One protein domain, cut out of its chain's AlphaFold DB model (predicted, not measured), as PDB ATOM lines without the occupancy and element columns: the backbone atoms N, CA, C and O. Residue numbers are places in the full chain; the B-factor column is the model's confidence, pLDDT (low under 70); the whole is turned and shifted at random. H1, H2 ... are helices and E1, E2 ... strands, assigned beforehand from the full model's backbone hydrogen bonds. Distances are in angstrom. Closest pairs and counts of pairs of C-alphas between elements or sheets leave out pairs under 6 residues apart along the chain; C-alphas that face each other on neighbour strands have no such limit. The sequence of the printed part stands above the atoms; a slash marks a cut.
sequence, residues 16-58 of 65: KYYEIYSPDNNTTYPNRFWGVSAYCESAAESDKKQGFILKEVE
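AT A GLANCE: This is residues 16 to 58 of the 65 residues of an uncharacterized protein of Paenibacillus spiritus (UniProt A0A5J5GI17). What is its shape? One helix, H1, covers one face of a strongly twisted antiparallel sheet, ordered E2, E1, E3; the other face is bare. What composes it? The 43 printed residues include E1, E2, H1, E3 in chain order, class mixed. It is compact, radius of gyration of the C-alphas 10.0 A, spanning 28 by 19 by 10 A.

IN THESE COORDINATES: Where are the strands? E1, residues 16 to 21, runs 15.8 A from (-30.686, -37.023, -1.312). E2, residues 33 to 39, runs 16.1 A; E3, residues 53 to 57, ends at (-33.995, -36.322, 5.582). Where is the helix? H1 is residues 41 to 49.

HOW THE PARTS SIT: How do strands pair? In hairpin E1 and E2, N 18 and O 37 are within hydrogen-bond range, 2.9 A; between E1 and E3, N 19 and O 55, 2.9 A. Where is H1? Its height over the sheet is 8.4 A, along E1 at 6 degrees on the local plane. Every O i to N i+4 pair in H1 is within hydrogen-bond range. E2, H1, E3 make a split strand-helix-strand unit, E1 between its strands, the crossover right-handed.

THE WHOLE: Which link is long? E1 to E2, 11 residues. Any cut or low confidence? The printed part has no cut; no printed residue is under 70 in pLDDT.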
ATOM      1  N   LYS A  16     -30.233 -36.968  -2.699       80.00
ATOM      2  CA  LYS A  16     -30.686 -37.023  -1.312       80.00
ATOM      3  C   LYS A  16     -31.271 -35.683  -0.893       80.00
ATOM      4  O   LYS A  16     -30.904 -34.640  -1.430       80.00
ATOM      5  N   TYR A  17     -32.191 -35.714   0.060       83.88
ATOM      6  CA  TYR A  17     -32.844 -34.516   0.566       83.88
ATOM      7  C   TYR A  17     -32.200 -34.086   1.876       83.88
ATOM      8  O   TYR A  17     -31.893 -34.918   2.728       83.88
ATOM      9  N   TYR A  18     -31.987 -32.783   2.028       85.25
ATOM     10  CA  TYR A  18     -31.391 -32.212   3.225       85.25
ATOM     11  C   TYR A  18     -32.208 -31.030   3.725       85.25
ATOM     12  O   TYR A  18     -32.595 -30.162   2.942       85.25
ATOM     13  N   GLU A  19     -32.414 -30.973   5.035       88.81
ATOM     14  CA  GLU A  19     -32.767 -29.744   5.733       88.81
ATOM     15  C   GLU A  19     -31.530 -28.850   5.819       88.81
ATOM     16  O   GLU A  19     -30.479 -29.271   6.316       88.81
ATOM     17  N   ILE A  20     -31.662 -27.617   5.335       87.75
ATOM     18  CA  ILE A  20     -30.584 -26.631   5.304       87.75
ATOM     19  C   ILE A  20     -30.749 -25.679   6.483       87.75
ATOM     20  O   ILE A  20     -31.789 -25.025   6.624       87.75
ATOM     21  N   TYR A  21     -29.697 -25.542   7.285       89.06
ATOM     22  CA  TYR A  21     -29.624 -24.555   8.355       89.06
ATOM     23  C   TYR A  21     -28.415 -23.636   8.183       89.06
ATOM     24  O   TYR A  21     -27.347 -24.058   7.724       89.06
ATOM     25  N   SER A  22     -28.574 -22.375   8.587       84.75
ATOM     26  CA  SER A  22     -27.434 -21.478   8.800       84.75
ATOM     27  C   SER A  22     -26.478 -22.060   9.845       84.75
ATOM     28  O   SER A  22     -26.950 -22.698  10.788       84.75
ATOM     29  N   PRO A  23     -25.170 -21.763   9.761       82.38
ATOM     30  CA  PRO A  23     -24.256 -22.075  10.850       82.38
ATOM     31  C   PRO A  23     -24.667 -21.396  12.163       82.38
ATOM     32  O   PRO A  23     -25.189 -20.276  12.161       82.38
ATOM     33  N   ASP A  24     -24.332 -22.037  13.283       78.88
ATOM     34  CA  ASP A  24     -24.456 -21.487  14.642       78.88
ATOM     35  C   ASP A  24     -23.762 -20.124  14.797       78.88
ATOM     36  O   ASP A  24     -24.233 -19.257  15.525       78.88
ATOM     37  N   ASN A  25     -22.644 -19.917  14.095       78.38
ATOM     38  CA  ASN A  25     -21.855 -18.687  14.177       78.38
ATOM     39  C   ASN A  25     -22.370 -17.549  13.275       78.38
ATOM     40  O   ASN A  25     -21.729 -16.500  13.193       78.38
ATOM     41  N   ASN A  26     -23.499 -17.737  12.585       77.75
ATOM     42  CA  ASN A  26     -24.088 -16.689  11.765       77.75
ATOM     43  C   ASN A  26     -24.613 -15.560  12.665       77.75
ATOM     44  O   ASN A  26     -25.522 -15.761  13.466       77.75
ATOM     45  N   THR A  27     -24.060 -14.358  12.512       78.44
ATOM     46  CA  THR A  27     -24.379 -13.197  13.359       78.44
ATOM     47  C   THR A  27     -25.774 -12.621  13.121       78.44
ATOM     48  O   THR A  27     -26.283 -11.896  13.972       78.44
ATOM     49  N   THR A  28     -26.404 -12.945  11.990       79.75
ATOM     50  CA  THR A  28     -27.715 -12.406  11.604       79.75
ATOM     51  C   THR A  28     -28.836 -13.418  11.838       79.75
ATOM     52  O   THR A  28     -29.911 -13.048  12.303       79.75
ATOM     53  N   TYR A  29     -28.604 -14.695  11.524       77.00
ATOM     54  CA  TYR A  29     -29.611 -15.759  11.610       77.00
ATOM     55  C   TYR A  29     -28.985 -17.096  12.049       77.00
ATOM     56  O   TYR A  29     -28.851 -17.997  11.213       77.00
ATOM     57  N   PRO A  30     -28.593 -17.245  13.328       80.94
ATOM     58  CA  PRO A  30     -27.979 -18.474  13.830       80.94
ATOM     59  C   PRO A  30     -28.984 -19.631  13.799       80.94
ATOM     60  O   PRO A  30     -30.148 -19.452  14.164       80.94
ATOM     61  N   ASN A  31     -28.553 -20.810  13.337       81.19
ATOM     62  CA  ASN A  31     -29.369 -22.037  13.255       81.19
ATOM     63  C   ASN A  31     -30.719 -21.894  12.545       81.19
ATOM     64  O   ASN A  31     -31.636 -22.693  12.750       81.19
ATOM     65  N   ARG A  32     -30.873 -20.872  11.702       84.69
ATOM     66  CA  ARG A  32     -32.121 -20.655  10.982       84.69
ATOM     67  C   ARG A  32     -32.326 -21.764   9.963       84.69
ATOM     68  O   ARG A  32     -31.465 -21.989   9.120       84.69
ATOM     69  N   PHE A  33     -33.496 -22.388  10.020       86.94
ATOM     70  CA  PHE A  33     -33.966 -23.301   8.989       86.94
ATOM     71  C   PHE A  33     -34.328 -22.531   7.713       86.94
ATOM     72  O   PHE A  33     -35.118 -21.582   7.756       86.94
ATOM     73  N   TRP A  34     -33.753 -22.945   6.587       83.56
ATOM     74  CA  TRP A  34     -34.006 -22.359   5.268       83.56
ATOM     75  C   TRP A  34     -35.005 -23.163   4.440       83.56
ATOM     76  O   TRP A  34     -35.697 -22.588   3.604       83.56
ATOM     77  N   GLY A  35     -35.100 -24.471   4.675       83.81
ATOM     78  CA  GLY A  35     -35.964 -25.359   3.907       83.81
ATOM     79  C   GLY A  35     -35.341 -26.731   3.681       83.81
ATOM     80  O   GLY A  35     -34.214 -27.001   4.100       83.81
ATOM     81  N   VAL A  36     -36.090 -27.584   2.984       84.25
ATOM     82  CA  VAL A  36     -35.612 -28.877   2.487       84.25
ATOM     83  C   VAL A  36     -35.264 -28.730   1.011       84.25
ATOM     84  O   VAL A  36     -36.099 -28.265   0.234       84.25
ATOM     85  N   SER A  37     -34.066 -29.149   0.614       80.75
ATOM     86  CA  SER A  37     -33.652 -29.161  -0.793       80.75
ATOM     87  C   SER A  37     -33.042 -30.499  -1.195       80.75
ATOM     88  O   SER A  37     -32.516 -31.240  -0.364       80.75
ATOM     89  N   ALA A  38     -33.128 -30.799  -2.486       79.88
ATOM     90  CA  ALA A  38     -32.484 -31.947  -3.102       79.88
ATOM     91  C   ALA A  38     -31.027 -31.601  -3.445       79.88
ATOM     92  O   ALA A  38     -30.773 -30.633  -4.165       79.88
ATOM     93  N   TYR A  39     -30.091 -32.414  -2.963       75.38
ATOM     94  CA  TYR A  39     -28.663 -32.303  -3.243       75.38
ATOM     95  C   TYR A  39     -28.124 -33.572  -3.904       75.38
ATOM     96  O   TYR A  39     -28.550 -34.693  -3.614       75.38
ATOM     97  N   CYS A  40     -27.105 -33.381  -4.736       77.44
ATOM     98  CA  CYS A  40     -26.135 -34.422  -5.065       77.44
ATOM     99  C   CYS A  40     -25.086 -34.492  -3.932       77.44
ATOM    100  O   CYS A  40     -24.802 -33.468  -3.309       77.44
ATOM    101  N   GLU A  41     -24.463 -35.651  -3.694       77.44
ATOM    102  CA  GLU A  41     -23.473 -35.835  -2.609       77.44
ATOM    103  C   GLU A  41     -22.361 -34.768  -2.622       77.44
ATOM    104  O   GLU A  41     -22.111 -34.107  -1.614       77.44
ATOM    105  N   SER A  42     -21.788 -34.497  -3.795       75.62
ATOM    106  CA  SER A  42     -20.737 -33.487  -3.977       75.62
ATOM    107  C   SER A  42     -21.196 -32.054  -3.676       75.62
ATOM    108  O   SER A  42     -20.427 -31.249  -3.148       75.62
ATOM    109  N   ALA A  43     -22.454 -31.725  -3.981       78.00
ATOM    110  CA  ALA A  43     -23.031 -30.419  -3.674       78.00
ATOM    111  C   ALA A  43     -23.262 -30.269  -2.162       78.00
ATOM    112  O   ALA A  43     -22.948 -29.223  -1.593       78.00
ATOM    113  N   ALA A  44     -23.720 -31.334  -1.492       82.00
ATOM    114  CA  ALA A  44     -23.891 -31.337  -0.043       82.00
ATOM    115  C   ALA A  44     -22.546 -31.154   0.685       82.00
ATOM    116  O   ALA A  44     -22.463 -30.422   1.669       82.00
ATOM    117  N   GLU A  45     -21.470 -31.779   0.200       82.06
ATOM    118  CA  GLU A  45     -20.128 -31.569   0.756       82.06
ATOM    119  C   GLU A  45     -19.611 -30.138   0.556       82.06
ATOM    120  O   GLU A  45     -18.970 -29.586   1.453       82.06
ATOM    121  N   SER A  46     -19.890 -29.524  -0.597       82.94
ATOM    122  CA  SER A  46     -19.502 -28.137  -0.881       82.94
ATOM    123  C   SER A  46     -20.167 -27.150   0.082       82.94
ATOM    124  O   SER A  46     -19.499 -26.285   0.652       82.94
ATOM    125  N   ASP A  47     -21.467 -27.301   0.323       83.19
ATOM    126  CA  ASP A  47     -22.207 -26.419   1.231       83.19
ATOM    127  C   ASP A  47     -21.812 -26.646   2.696       83.19
ATOM    128  O   ASP A  47     -21.652 -25.684   3.450       83.19
ATOM    129  N   LYS A  48     -21.517 -27.893   3.088       83.94
ATOM    130  CA  LYS A  48     -20.920 -28.182   4.403       83.94
ATOM    131  C   LYS A  48     -19.570 -27.482   4.587       83.94
ATOM    132  O   LYS A  48     -19.319 -26.923   5.651       83.94
ATOM    133  N   LYS A  49     -18.711 -27.452   3.558       84.75
ATOM    134  CA  LYS A  49     -17.421 -26.726   3.594       84.75
ATOM    135  C   LYS A  49     -17.593 -25.211   3.718       84.75
ATOM    136  O   LYS A  49     -16.734 -24.557   4.299       84.75
ATOM    137  N   GLN A  50     -18.693 -24.665   3.208       82.00
ATOM    138  CA  GLN A  50     -19.057 -23.254   3.374       82.00
ATOM    139  C   GLN A  50     -19.651 -22.944   4.760       82.00
ATOM    140  O   GLN A  50     -19.894 -21.782   5.075       82.00
ATOM    141  N   GLY A  51     -19.852 -23.962   5.603       82.56
ATOM    142  CA  GLY A  51     -20.349 -23.816   6.969       82.56
ATOM    143  C   GLY A  51     -21.855 -24.018   7.114       82.56
ATOM    144  O   GLY A  51     -22.381 -23.807   8.202       82.56
ATOM    145  N   PHE A  52     -22.570 -24.440   6.069       85.38
ATOM    146  CA  PHE A  52     -23.978 -24.804   6.216       85.38
ATOM    147  C   PHE A  52     -24.127 -26.127   6.964       85.38
ATOM    148  O   PHE A  52     -23.364 -27.077   6.772       85.38
ATOM    149  N   ILE A  53     -25.160 -26.205   7.798       87.94
ATOM    150  CA  ILE A  53     -25.522 -27.437   8.491       87.94
ATOM    151  C   ILE A  53     -26.589 -28.125   7.640       87.94
ATOM    152  O   ILE A  53     -27.699 -27.616   7.496       87.94
ATOM    153  N   LEU A  54     -26.246 -29.281   7.072       86.75
ATOM    154  CA  LEU A  54     -27.150 -30.093   6.255       86.75
ATOM    155  C   LEU A  54     -27.519 -31.376   7.000       86.75
ATOM    156  O   LEU A  54     -26.640 -32.203   7.266       86.75
ATOM    157  N   LYS A  55     -28.807 -31.564   7.307       87.81
ATOM    158  CA  LYS A  55     -29.327 -32.801   7.913       87.81
ATOM    159  C   LYS A  55     -30.064 -33.617   6.865       87.81
ATOM    160  O   LYS A  55     -31.019 -33.127   6.278       87.81
ATOM    161  N   GLU A  56     -29.586 -34.831   6.609       85.19
ATOM    162  CA  GLU A  56     -30.222 -35.741   5.654       85.19
ATOM    163  C   GLU A  56     -31.613 -36.109   6.162       85.19
ATOM    164  O   GLU A  56     -31.767 -36.524   7.312       85.19
ATOM    165  N   VAL A  57     -32.612 -35.946   5.308       84.44
ATOM    166  CA  VAL A  57     -33.995 -36.322   5.582       84.44
ATOM    167  C   VAL A  57     -34.488 -37.236   4.477       84.44
ATOM    168  O   VAL A  57     -34.054 -37.146   3.326       84.44
ATOM    169  N   GLU A  58     -35.413 -38.127   4.819       76.25
ATOM    170  CA  GLU A  58     -36.162 -38.836   3.789       76.25
ATOM    171  C   GLU A  58     -36.937 -37.820   2.946       76.25
ATOM    172  O   GLU A  58     -37.317 -36.754   3.442       76.25
TER     173      GLU A  58